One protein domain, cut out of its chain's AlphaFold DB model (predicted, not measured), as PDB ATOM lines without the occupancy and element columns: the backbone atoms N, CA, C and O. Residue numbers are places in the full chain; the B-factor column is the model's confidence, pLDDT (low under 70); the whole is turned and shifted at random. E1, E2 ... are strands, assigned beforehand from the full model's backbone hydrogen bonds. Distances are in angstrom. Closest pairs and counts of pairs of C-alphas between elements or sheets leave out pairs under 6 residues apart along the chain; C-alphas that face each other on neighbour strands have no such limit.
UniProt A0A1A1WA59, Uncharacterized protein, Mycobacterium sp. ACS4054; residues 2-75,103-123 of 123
ATOM      1  N   PRO A   2     103.888 -37.723 154.198       51.84
ATOM      2  CA  PRO A   2     102.607 -38.161 154.744       51.84
ATOM      3  C   PRO A   2     101.641 -38.507 153.605       51.84
ATOM      4  O   PRO A   2     101.611 -37.813 152.588       51.84
ATOM      5  N   ARG A   3     100.911 -39.616 153.728       56.97
ATOM      6  CA  ARG A   3     100.039 -40.125 152.658       56.97
ATOM      7  C   ARG A   3      98.599 -39.660 152.854       56.97
ATOM      8  O   ARG A   3      97.903 -40.306 153.615       56.97
ATOM      9  N   GLY A   4      98.121 -38.646 152.130       61.94
ATOM     10  CA  GLY A   4      96.687 -38.319 152.081       61.94
ATOM     11  C   GLY A   4      96.359 -37.025 151.340       61.94
ATOM     12  O   GLY A   4      97.255 -36.284 150.940       61.94
ATOM     13  N   THR A   5      95.063 -36.778 151.141       68.12
ATOM     14  CA  THR A   5      94.544 -35.528 150.570       68.12
ATOM     15  C   THR A   5      94.175 -34.583 151.704       68.12
ATOM     16  O   THR A   5      93.327 -34.916 152.531       68.12
ATOM     17  N   TYR A   6      94.797 -33.408 151.731       74.19
ATOM     18  CA  TYR A   6      94.455 -32.346 152.673       74.19
ATOM     19  C   TYR A   6      93.634 -31.278 151.966       74.19
ATOM     20  O   TYR A   6      93.969 -30.851 150.861       74.19
ATOM     21  N   VAL A   7      92.555 -30.861 152.612       76.25
ATOM     22  CA  VAL A   7      91.681 -29.775 152.176       76.25
ATOM     23  C   VAL A   7      91.683 -28.664 153.220       76.25
ATOM     24  O   VAL A   7      92.045 -28.881 154.374       76.25
ATOM     25  N   SER A   8      91.281 -27.463 152.822       80.88
ATOM     26  CA  SER A   8      90.990 -26.365 153.746       80.88
ATOM     27  C   SER A   8      89.490 -26.273 154.019       80.88
ATOM     28  O   SER A   8      88.678 -26.699 153.189       80.88
ATOM     29  N   GLY A   9      89.117 -25.656 155.144       79.88
ATOM     30  CA  GLY A   9      87.715 -25.421 155.493       79.88
ATOM     31  C   GLY A   9      87.014 -24.629 154.392       79.88
ATOM     32  O   GLY A   9      87.543 -23.631 153.902       79.88
ATOM     33  N   ASN A  10      85.847 -25.098 153.956       79.38
ATOM     34  CA  ASN A  10      85.072 -24.475 152.885       79.38
ATOM     35  C   ASN A  10      83.579 -24.795 153.019       79.38
ATOM     36  O   ASN A  10      83.183 -25.668 153.791       79.38
ATOM     37  N   ALA A  11      82.752 -24.087 152.246       80.25
ATOM     38  CA  ALA A  11      81.297 -24.193 152.310       80.25
ATOM     39  C   ALA A  11      80.760 -25.601 151.991       80.25
ATOM     40  O   ALA A  11      79.697 -25.963 152.486       80.25
ATOM     41  N   GLN A  12      81.479 -26.381 151.179       79.31
ATOM     42  CA  GLN A  12      81.052 -27.696 150.711       79.31
ATOM     43  C   GLN A  12      81.373 -28.816 151.705       79.31
ATOM     44  O   GLN A  12      80.557 -29.715 151.877       79.31
ATOM     45  N   ILE A  13      82.555 -28.785 152.326       79.00
ATOM     46  CA  ILE A  13      83.060 -29.888 153.161       79.00
ATOM     47  C   ILE A  13      82.873 -29.606 154.657       79.00
ATOM     48  O   ILE A  13      82.630 -30.539 155.417       79.00
ATOM     49  N   GLY A  14      82.942 -28.342 155.085       84.62
ATOM     50  CA  GLY A  14      83.021 -28.018 156.510       84.62
ATOM     51  C   GLY A  14      84.426 -28.270 157.074       84.62
ATOM     52  O   GLY A  14      85.055 -29.269 156.731       84.62
ATOM     53  N   GLY A  15      84.942 -27.392 157.932       89.69
ATOM     54  CA  GLY A  15      86.159 -27.682 158.700       89.69
ATOM     55  C   GLY A  15      86.946 -26.460 159.164       89.69
ATOM     56  O   GLY A  15      86.545 -25.329 158.877       89.69
ATOM     57  N   PRO A  16      88.077 -26.671 159.861       88.50
ATOM     58  CA  PRO A  16      88.928 -25.590 160.345       88.50
ATOM     59  C   PRO A  16      89.535 -24.801 159.176       88.50
ATOM     60  O   PRO A  16      90.151 -25.366 158.266       88.50
ATOM     61  N   GLY A  17      89.345 -23.481 159.193       86.31
ATOM     62  CA  GLY A  17      89.921 -22.561 158.207       86.31
ATOM     63  C   GLY A  17      91.362 -22.140 158.512       86.31
ATOM     64  O   GLY A  17      92.046 -21.624 157.633       86.31
ATOM     65  N   ASP A  18      91.829 -22.363 159.738       85.81
ATOM     66  CA  ASP A  18      93.138 -21.948 160.259       85.81
ATOM     67  C   ASP A  18      94.180 -23.083 160.306       85.81
ATOM     68  O   ASP A  18      95.350 -22.852 160.633       85.81
ATOM     69  N   ALA A  19      93.791 -24.303 159.925       84.50
ATOM     70  CA  ALA A  19      94.684 -25.454 159.864       84.50
ATOM     71  C   ALA A  19      95.771 -25.250 158.791       84.50
ATOM     72  O   ALA A  19      95.511 -25.343 157.591       84.50
ATOM     73  N   ARG A  20      97.019 -25.011 159.224       77.38
ATOM     74  CA  ARG A  20      98.163 -24.670 158.348       77.38
ATOM     75  C   ARG A  20      98.412 -25.667 157.214       77.38
ATOM     76  O   ARG A  20      98.731 -25.255 156.104       77.38
ATOM     77  N   ALA A  21      98.284 -26.959 157.500       76.62
ATOM     78  CA  ALA A  21      98.492 -28.040 156.538       76.62
ATOM     79  C   ALA A  21      97.171 -28.586 155.957       76.62
ATOM     80  O   ALA A  21      97.180 -29.596 155.254       76.62
ATOM     81  N   GLY A  22      96.041 -27.927 156.237       81.94
ATOM     82  CA  GLY A  22      94.704 -28.439 155.948       81.94
ATOM     83  C   GLY A  22      94.295 -29.593 156.869       81.94
ATOM     84  O   GLY A  22      94.894 -29.814 157.919       81.94
ATOM     85  N   PHE A  23      93.257 -30.328 156.479       84.06
ATOM     86  CA  PHE A  23      92.736 -31.500 157.185       84.06
ATOM     87  C   PHE A  23      92.195 -32.542 156.201       84.06
ATOM     88  O   PHE A  23      92.050 -32.275 155.009       84.06
ATOM     89  N   SER A  24      91.854 -33.724 156.703       81.06
ATOM     90  CA  SER A  24      91.170 -34.776 155.944       81.06
ATOM     91  C   SER A  24      89.903 -35.221 156.684       81.06
ATOM     92  O   SER A  24      89.847 -35.161 157.910       81.06
ATOM     93  N   VAL A  25      88.896 -35.724 155.968       80.94
ATOM     94  CA  VAL A  25      87.719 -36.405 156.558       80.94
ATOM     95  C   VAL A  25      87.791 -37.909 156.291       80.94
ATOM     96  O   VAL A  25      88.502 -38.311 155.371       80.94
ATOM     97  N   VAL A  26      87.092 -38.744 157.076       75.06
ATOM     98  CA  VAL A  26      87.162 -40.229 156.990       75.06
ATOM     99  C   VAL A  26      87.009 -40.735 155.553       75.06
ATOM    100  O   VAL A  26      87.801 -41.558 155.106       75.06
ATOM    101  N   ASP A  27      86.069 -40.168 154.795       73.00
ATOM    102  CA  ASP A  27      85.807 -40.577 153.408       73.00
ATOM    103  C   ASP A  27      86.735 -39.915 152.371       73.00
ATOM    104  O   ASP A  27      86.690 -40.246 151.189       73.00
ATOM    105  N   HIS A  28      87.584 -38.973 152.791       73.50
ATOM    106  CA  HIS A  28      88.503 -38.222 151.926       73.50
ATOM    107  C   HIS A  28      89.917 -38.246 152.494       73.50
ATOM    108  O   HIS A  28      90.561 -37.221 152.722       73.50
ATOM    109  N   GLY A  29      90.394 -39.463 152.721       74.38
ATOM    110  CA  GLY A  29      91.781 -39.726 153.034       74.38
ATOM    111  C   GLY A  29      92.125 -39.653 154.509       74.38
ATOM    112  O   GLY A  29      93.230 -40.060 154.808       74.38
ATOM    113  N   ALA A  30      91.259 -39.225 155.436       80.75
ATOM    114  CA  ALA A  30      91.618 -39.294 156.853       80.75
ATOM    115  C   ALA A  30      91.891 -40.743 157.276       80.75
ATOM    116  O   ALA A  30      91.305 -41.682 156.728       80.75
ATOM    117  N   PRO A  31      92.770 -40.950 158.264       81.56
ATOM    118  CA  PRO A  31      92.923 -42.269 158.838       81.56
ATOM    119  C   PRO A  31      91.621 -42.774 159.485       81.56
ATOM    120  O   PRO A  31      90.702 -41.992 159.730       81.56
ATOM    121  N   PRO A  32      91.546 -44.065 159.845       85.06
ATOM    122  CA  PRO A  32      90.507 -44.564 160.729       85.06
ATOM    123  C   PRO A  32      90.502 -43.774 162.047       85.06
ATOM    124  O   PRO A  32      91.576 -43.495 162.600       85.06
ATOM    125  N   PRO A  33      89.318 -43.420 162.571       83.44
ATOM    126  CA  PRO A  33      89.220 -42.765 163.865       83.44
ATOM    127  C   PRO A  33      89.712 -43.690 164.987       83.44
ATOM    128  O   PRO A  33      89.643 -44.918 164.858       83.44
ATOM    129  N   PRO A  34      90.180 -43.128 166.116       82.88
ATOM    130  CA  PRO A  34      90.460 -43.912 167.306       82.88
ATOM    131  C   PRO A  34      89.194 -44.663 167.748       82.88
ATOM    132  O   PRO A  34      88.082 -44.152 167.570       82.88
ATOM    133  N   PRO A  35      89.335 -45.859 168.347       83.50
ATOM    134  CA  PRO A  35      88.200 -46.570 168.920       83.50
ATOM    135  C   PRO A  35      87.459 -45.687 169.933       83.50
ATOM    136  O   PRO A  35      88.120 -44.949 170.673       83.50
ATOM    137  N   PRO A  36      86.121 -45.779 170.034       85.19
ATOM    138  CA  PRO A  36      85.372 -45.068 171.062       85.19
ATOM    139  C   PRO A  36      85.968 -45.312 172.450       85.19
ATOM    140  O   PRO A  36      86.173 -46.460 172.843       85.19
ATOM    141  N   ARG A  37      86.239 -44.230 173.191       82.69
ATOM    142  CA  ARG A  37      86.887 -44.245 174.522       82.69
ATOM    143  C   ARG A  37      88.336 -44.761 174.544       82.69
ATOM    144  O   ARG A  37      88.879 -45.001 175.619       82.69
ATOM    145  N   GLY A  38      88.964 -44.948 173.384       80.88
ATOM    146  CA  GLY A  38      90.384 -45.265 173.259       80.88
ATOM    147  C   GLY A  38      91.279 -44.030 173.377       80.88
ATOM    148  O   GLY A  38      90.812 -42.896 173.473       80.88
ATOM    149  N   HIS A  39      92.595 -44.237 173.335       78.31
ATOM    150  CA  HIS A  39      93.544 -43.124 173.307       78.31
ATOM    151  C   HIS A  39      93.322 -42.251 172.062       78.31
ATOM    152  O   HIS A  39      93.251 -42.764 170.944       78.31
ATOM    153  N   GLY A  40      93.232 -40.934 172.255       81.06
ATOM    154  CA  GLY A  40      92.949 -39.978 171.183       81.06
ATOM    155  C   GLY A  40      91.470 -39.823 170.832       81.06
ATOM    156  O   GLY A  40      91.139 -38.937 170.048       81.06
ATOM    157  N   TRP A  41      90.584 -40.644 171.409       85.44
ATOM    158  CA  TRP A  41      89.150 -40.382 171.372       85.44
ATOM    159  C   TRP A  41      88.826 -39.230 172.316       85.44
ATOM    160  O   TRP A  41      89.108 -39.311 173.513       85.44
ATOM    161  N   ASN A  42      88.199 -38.183 171.790       83.69
ATOM    162  CA  ASN A  42      87.694 -37.094 172.609       83.69
ATOM    163  C   ASN A  42      86.195 -37.302 172.851       83.69
ATOM    164  O   ASN A  42      85.395 -37.380 171.933       83.69
ATOM    165  N   ASP A  43      85.794 -37.438 174.104       83.69
ATOM    166  CA  ASP A  43      84.423 -37.719 174.555       83.69
ATOM    167  C   ASP A  43      83.760 -36.481 175.182       83.69
ATOM    168  O   ASP A  43      83.027 -36.581 176.166       83.69
ATOM    169  N   GLY A  44      84.047 -35.296 174.644       89.75
ATOM    170  CA  GLY A  44      83.358 -34.069 175.023       89.75
ATOM    171  C   GLY A  44      81.850 -34.129 174.740       89.75
ATOM    172  O   GLY A  44      81.378 -34.988 173.988       89.75
ATOM    173  N   PRO A  45      81.064 -33.226 175.346       91.56
ATOM    174  CA  PRO A  45      79.680 -33.028 174.938       91.56
ATOM    175  C   PRO A  45      79.617 -32.418 173.532       91.56
ATOM    176  O   PRO A  45      80.588 -31.826 173.056       91.56
ATOM    177  N   ALA A  46      78.456 -32.532 172.889       91.31
ATOM    178  CA  ALA A  46      78.194 -31.831 171.640       91.31
ATOM    179  C   ALA A  46      78.364 -30.310 171.848       91.31
ATOM    180  O   ALA A  46      77.886 -29.789 172.862       91.31
ATOM    181  N   PRO A  47      79.064 -29.596 170.948       89.94
ATOM    182  CA  PRO A  47      79.366 -28.180 171.150       89.94
ATOM    183  C   PRO A  47      78.134 -27.274 170.993       89.94
ATOM    184  O   PRO A  47      78.161 -26.140 171.460       89.94
ATOM    185  N   GLY A  48      77.070 -27.735 170.326       92.00
ATOM    186  CA  GLY A  48      75.830 -26.981 170.086       92.00
ATOM    187  C   GLY A  48      75.961 -25.810 169.103       92.00
ATOM    188  O   GLY A  48      74.968 -25.233 168.668       92.00
ATOM    189  N   HIS A  49      77.181 -25.452 168.708       91.19
ATOM    190  CA  HIS A  49      77.466 -24.411 167.729       91.19
ATOM    191  C   HIS A  49      78.779 -24.715 166.986       91.19
ATOM    192  O   HIS A  49      79.583 -25.518 167.470       91.19
ATOM    193  N   PRO A  50      79.025 -24.084 165.821       90.88
ATOM    194  CA  PRO A  50      80.316 -24.196 165.158       90.88
ATOM    195  C   PRO A  50      81.431 -23.663 166.063       90.88
ATOM    196  O   PRO A  50      81.245 -22.619 166.704       90.88
ATOM    197  N   PRO A  51      82.579 -24.352 166.131       88.81
ATOM    198  CA  PRO A  51      83.710 -23.854 166.883       88.81
ATOM    199  C   PRO A  51      84.331 -22.629 166.183       88.81
ATOM    200  O   PRO A  51      83.977 -22.325 165.034       88.81
ATOM    201  N   PRO A  52      85.228 -21.887 166.861       89.75
ATOM    202  CA  PRO A  52      85.973 -20.795 166.238       89.75
ATOM    203  C   PRO A  52      86.592 -21.202 164.891       89.75
ATOM    204  O   PRO A  52      86.942 -22.347 164.675       89.75
ATOM    205  N   HIS A  53      86.675 -20.279 163.932       89.69
ATOM    206  CA  HIS A  53      87.298 -20.511 162.613       89.69
ATOM    207  C   HIS A  53      86.763 -21.696 161.777       89.69
ATOM    208  O   HIS A  53      87.314 -21.972 160.706       89.69
ATOM    209  N   TRP A  54      85.676 -22.359 162.187       91.56
ATOM    210  CA  TRP A  54      85.011 -23.351 161.353       91.56
ATOM    211  C   TRP A  54      84.355 -22.681 160.155       91.56
ATOM    212  O   TRP A  54      83.592 -21.722 160.285       91.56
ATOM    213  N   VAL A  55      84.616 -23.220 158.971       92.56
ATOM    214  CA  VAL A  55      84.049 -22.740 157.715       92.56
ATOM    215  C   VAL A  55      83.138 -23.813 157.148       92.56
ATOM    216  O   VAL A  55      83.584 -24.934 156.937       92.56
ATOM    217  N   GLY A  56      81.895 -23.447 156.826       89.88
ATOM    218  CA  GLY A  56      80.954 -24.300 156.099       89.88
ATOM    219  C   GLY A  56      80.000 -25.103 156.981       89.88
ATOM    220  O   GLY A  56      79.712 -24.730 158.117       89.88
ATOM    221  N   ALA A  57      79.458 -26.177 156.406       87.94
ATOM    222  CA  ALA A  57      78.450 -27.020 157.041       87.94
ATOM    223  C   ALA A  57      78.981 -27.726 158.310       87.94
ATOM    224  O   ALA A  57      80.194 -27.925 158.446       87.94
ATOM    225  N   PRO A  58      78.096 -28.107 159.250       85.94
ATOM    226  CA  PRO A  58      78.483 -28.946 160.379       85.94
ATOM    227  C   PRO A  58      78.913 -30.353 159.928       85.94
ATOM    228  O   PRO A  58      78.536 -30.792 158.837       85.94
ATOM    229  N   PRO A  59      79.608 -31.108 160.799       83.94
ATOM    230  CA  PRO A  59      79.779 -32.547 160.635       83.94
ATOM    231  C   PRO A  59      78.432 -33.284 160.490       83.94
ATOM    232  O   PRO A  59      77.392 -32.773 160.933       83.94
ATOM    233  N   PRO A  60      78.423 -34.509 159.924       80.62
ATOM    234  CA  PRO A  60      77.225 -35.342 159.869       80.62
ATOM    235  C   PRO A  60      76.579 -35.497 161.253       80.62
ATOM    236  O   PRO A  60      77.231 -35.925 162.201       80.62
ATOM    237  N   GLY A  61      75.294 -35.150 161.364       83.19
ATOM    238  CA  GLY A  61      74.556 -35.136 162.634       83.19
ATOM    239  C   GLY A  61      74.378 -33.748 163.260       83.19
ATOM    240  O   GLY A  61      73.517 -33.598 164.121       83.19
ATOM    241  N   GLY A  62      75.091 -32.722 162.786       90.12
ATOM    242  CA  GLY A  62      74.964 -31.360 163.309       90.12
ATOM    243  C   GLY A  62      75.733 -31.133 164.615       90.12
ATOM    244  O   GLY A  62      76.305 -32.055 165.190       90.12
ATOM    245  N   TRP A  63      75.731 -29.891 165.101       92.19
ATOM    246  CA  TRP A  63      76.455 -29.506 166.322       92.19
ATOM    247  C   TRP A  63      75.806 -29.984 167.624       92.19
ATOM    248  O   TRP A  63      76.478 -30.011 168.650       92.19
ATOM    249  N   ASP A  64      74.538 -30.391 167.570       92.69
ATOM    250  CA  ASP A  64      73.783 -31.011 168.670       92.69
ATOM    251  C   ASP A  64      73.688 -32.542 168.529       92.69
ATOM    252  O   ASP A  64      73.024 -33.221 169.315       92.69
ATOM    253  N   GLY A  65      74.308 -33.091 167.483       89.75
ATOM    254  CA  GLY A  65      74.190 -34.487 167.096       89.75
ATOM    255  C   GLY A  65      75.039 -35.460 167.913       89.75
ATOM    256  O   GLY A  65      75.817 -35.067 168.795       89.75
ATOM    257  N   PRO A  66      74.937 -36.766 167.593       90.31
ATOM    258  CA  PRO A  66      75.874 -37.753 168.112       90.31
ATOM    259  C   PRO A  66      77.320 -37.374 167.748       90.31
ATOM    260  O   PRO A  66      77.545 -36.704 166.738       90.31
ATOM    261  N   PRO A  67      78.311 -37.808 168.547       88.38
ATOM    262  CA  PRO A  67      79.708 -37.504 168.277       88.38
ATOM    263  C   PRO A  67      80.142 -38.011 166.893       88.38
ATOM    264  O   PRO A  67      79.835 -39.158 166.548       88.38
ATOM    265  N   PRO A  68      80.889 -37.204 166.118       89.00
ATOM    266  CA  PRO A  68      81.468 -37.649 164.860       89.00
ATOM    267  C   PRO A  68      82.610 -38.657 165.114       89.00
ATOM    268  O   PRO A  68      82.997 -38.899 166.263       89.00
ATOM    269  N   PRO A  69      83.198 -39.253 164.061       85.88
ATOM    270  CA  PRO A  69      84.442 -40.015 164.170       85.88
ATOM    271  C   PRO A  69      85.539 -39.259 164.942       85.88
ATOM    272  O   PRO A  69      85.790 -38.086 164.689       85.88
ATOM    273  N   GLY A  70      86.187 -39.921 165.905       86.88
ATOM    274  CA  GLY A  70      87.154 -39.294 166.822       86.88
ATOM    275  C   GLY A  70      86.530 -38.556 168.017       86.88
ATOM    276  O   GLY A  70      87.245 -38.218 168.962       86.88
ATOM    277  N   GLY A  71      85.206 -38.392 167.999       89.69
ATOM    278  CA  GLY A  71      84.385 -37.823 169.054       89.69
ATOM    279  C   GLY A  71      84.387 -36.294 169.113       89.69
ATOM    280  O   GLY A  71      85.031 -35.624 168.305       89.69
ATOM    281  N   TRP A  72      83.610 -35.728 170.041       91.88
ATOM    282  CA  TRP A  72      83.582 -34.282 170.268       91.88
ATOM    283  C   TRP A  72      84.752 -33.858 171.154       91.88
ATOM    284  O   TRP A  72      85.038 -34.484 172.175       91.88
ATOM    285  N   ASN A  73      85.435 -32.770 170.808       92.19
ATOM    286  CA  ASN A  73      86.535 -32.291 171.636       92.19
ATOM    287  C   ASN A  73      86.019 -31.672 172.945       92.19
ATOM    288  O   ASN A  73      85.048 -30.920 172.964       92.19
ATOM    289  N   ARG A  74      86.694 -31.970 174.061       91.94
ATOM    290  CA  ARG A  74      86.430 -31.311 175.350       91.94
ATOM    291  C   ARG A  74      86.955 -29.872 175.318       91.94
ATOM    292  O   ARG A  74      88.013 -29.657 174.721       91.94
ATOM    293  N   PRO A  75      86.315 -28.909 176.002       91.38
ATOM    294  CA  PRO A  75      86.915 -27.598 176.234       91.38
ATOM    295  C   PRO A  75      88.314 -27.727 176.854       91.38
ATOM    296  O   PRO A  75      88.550 -28.604 177.688       91.38
ATOM    297  N   VAL A 103      97.879 -38.039 168.219       86.75
ATOM    298  CA  VAL A 103      97.797 -39.469 167.934       86.75
ATOM    299  C   VAL A 103      98.760 -39.777 166.802       86.75
ATOM    300  O   VAL A 103      98.767 -39.103 165.770       86.75
ATOM    301  N   PHE A 104      99.579 -40.810 166.979       83.62
ATOM    302  CA  PHE A 104     100.384 -41.321 165.884       83.62
ATOM    303  C   PHE A 104      99.514 -42.168 164.964       83.62
ATOM    304  O   PHE A 104      98.838 -43.095 165.412       83.62
ATOM    305  N   ASN A 105      99.576 -41.890 163.666       76.25
ATOM    306  CA  ASN A 105      98.945 -42.722 162.667       76.25
ATOM    307  C   ASN A 105      99.988 -43.371 161.752       76.25
ATOM    308  O   ASN A 105     100.621 -42.716 160.923       76.25
ATOM    309  N   TRP A 106     100.130 -44.691 161.870       69.69
ATOM    310  CA  TRP A 106     101.096 -45.460 161.088       69.69
ATOM    311  C   TRP A 106     100.750 -45.535 159.592       69.69
ATOM    312  O   TRP A 106     101.660 -45.632 158.772       69.69
ATOM    313  N   GLN A 107      99.467 -45.464 159.213       69.75
ATOM    314  CA  GLN A 107      99.044 -45.495 157.803       69.75
ATOM    315  C   GLN A 107      99.480 -44.220 157.072       69.75
ATOM    316  O   GLN A 107      99.919 -44.280 155.921       69.75
ATOM    317  N   PHE A 108      99.429 -43.090 157.778       68.19
ATOM    318  CA  PHE A 108      99.935 -41.798 157.319       68.19
ATOM    319  C   PHE A 108     101.438 -41.611 157.527       68.19
ATOM    320  O   PHE A 108     102.043 -40.791 156.839       68.19
ATOM    321  N   GLY A 109     102.041 -42.358 158.454       71.62
ATOM    322  CA  GLY A 109     103.446 -42.217 158.828       71.62
ATOM    323  C   GLY A 109     103.736 -40.912 159.570       71.62
ATOM    324  O   GLY A 109     104.811 -40.344 159.390       71.62
ATOM    325  N   GLY A 110     102.782 -40.411 160.361       81.25
ATOM    326  CA  GLY A 110     102.906 -39.117 161.029       81.25
ATOM    327  C   GLY A 110     101.927 -38.915 162.181       81.25
ATOM    328  O   GLY A 110     101.043 -39.736 162.428       81.25
ATOM    329  N   TRP A 111     102.112 -37.805 162.888       86.81
ATOM    330  CA  TRP A 111     101.254 -37.381 163.990       86.81
ATOM    331  C   TRP A 111     100.175 -36.411 163.511       86.81
ATOM    332  O   TRP A 111     100.390 -35.611 162.598       86.81
ATOM    333  N   GLY A 112      99.018 -36.480 164.154       89.38
ATOM    334  CA  GLY A 112      97.883 -35.591 163.937       89.38
ATOM    335  C   GLY A 112      96.925 -35.664 165.116       89.38
ATOM    336  O   GLY A 112      97.231 -36.289 166.133       89.38
ATOM    337  N   PHE A 113      95.760 -35.049 164.990       90.19
ATOM    338  CA  PHE A 113      94.703 -35.120 165.990       90.19
ATOM    339  C   PHE A 113      93.326 -35.094 165.330       90.19
ATOM    340  O   PHE A 113      93.154 -34.578 164.225       90.19
ATOM    341  N   TRP A 114      92.341 -35.661 166.024       89.81
ATOM    342  CA  TRP A 114      90.940 -35.539 165.636       89.81
ATOM    343  C   TRP A 114      90.342 -34.266 166.215       89.81
ATOM    344  O   TRP A 114      90.442 -34.009 167.420       89.81
ATOM    345  N   TYR A 115      89.710 -33.496 165.340       90.88
ATOM    346  CA  TYR A 115      89.041 -32.250 165.657       90.88
ATOM    347  C   TYR A 115      87.635 -32.243 165.072       90.88
ATOM    348  O   TYR A 115      87.478 -32.173 163.859       90.88
ATOM    349  N   MET A 116      86.610 -32.351 165.918       89.25
ATOM    350  CA  MET A 116      85.196 -32.259 165.526       89.25
ATOM    351  C   MET A 116      84.845 -33.087 164.269       89.25
ATOM    352  O   MET A 116      84.104 -32.636 163.400       89.25
ATOM    353  N   GLY A 117      85.399 -34.299 164.145       88.25
ATOM    354  CA  GLY A 117      85.157 -35.188 163.002       88.25
ATOM    355  C   GLY A 117      86.147 -35.097 161.839       88.25
ATOM    356  O   GLY A 117      86.021 -35.879 160.895       88.25
ATOM    357  N   VAL A 118      87.134 -34.199 161.891       89.69
ATOM    358  CA  VAL A 118      88.206 -34.096 160.889       89.69
ATOM    359  C   VAL A 118      89.561 -34.494 161.470       89.69
ATOM    360  O   VAL A 118      89.819 -34.330 162.660       89.69
ATOM    361  N   TRP A 119      90.448 -35.011 160.626       89.31
ATOM    362  CA  TRP A 119      91.831 -35.314 160.973       89.31
ATOM    363  C   TRP A 119      92.753 -34.169 160.564       89.31
ATOM    364  O   TRP A 119      92.873 -33.867 159.375       89.31
ATOM    365  N   VAL A 120      93.440 -33.573 161.537       90.00
ATOM    366  CA  VAL A 120      94.377 -32.466 161.322       90.00
ATOM    367  C   VAL A 120      95.815 -32.963 161.543       90.00
ATOM    368  O   VAL A 120      96.139 -33.416 162.644       90.00
ATOM    369  N   PRO A 121      96.695 -32.925 160.526       87.88
ATOM    370  CA  PRO A 121      98.105 -33.276 160.682       87.88
ATOM    371  C   PRO A 121      98.870 -32.245 161.528       87.88
ATOM    372  O   PRO A 121      98.545 -31.060 161.530       87.88
ATOM    373  N   LEU A 122      99.918 -32.699 162.223       86.12
ATOM    374  CA  LEU A 122     100.761 -31.853 163.079       86.12
ATOM    375  C   LEU A 122     102.052 -31.342 162.414       86.12
ATOM    376  O   LEU A 122     102.859 -30.753 163.115       86.12
ATOM    377  N   TYR A 123     102.309 -31.545 161.122       77.62
ATOM    378  CA  TYR A 123     103.561 -31.110 160.465       77.62
ATOM    379  C   TYR A 123     103.359 -29.948 159.488       77.62
ATOM    380  O   TYR A 123     102.208 -29.725 159.050       77.62
TER     381      TYR A 123
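What this domain is: This is residues 2 to 75 and 103 to 123 of the 123 residues of an uncharacterized protein of Mycobacterium sp. ACS4054 (UniProt A0A1A1WA59). With little regular structure, this is a small sheet of three strands, E1, E2 and E3, and a long winding stretch of loops, residues 2 to 75, that wraps round it. Of 95 printed residues, 13 are in named elements: no named helix, strands E1, E2, E3 in chain order and also in sheet order, antiparallel, class all strand. The whole is compact, radius of gyration of the C-alphas 12.2 A, spanning 33 by 30 by 22 A.

Where its parts are: Find C-alpha 110 at (102.906, -39.117, 161.029); from there E2, residues 110 to 115, runs 16.1 A. E1 is residues 103 to 105. E3, residues 118 to 121, ends at C-alpha 121, (98.105, -33.276, 160.682).

How they stand to each other: The strands form a meander, each the antiparallel neighbour of the one before. In hairpin E1 and E2, look for N 103 and O 112, 2.8 A apart; in hairpin E2 and E3, N 115 and O 118, 2.8 A. Edge strands E1 and E3 are apart.

The domain as a whole: Residues 76 to 102 are not printed; C-alphas 75 and 103 are 18.1 A apart across the cut. Both links between strands are tight. Residues 2 to 5 and 106 to 108 have pLDDT under 70.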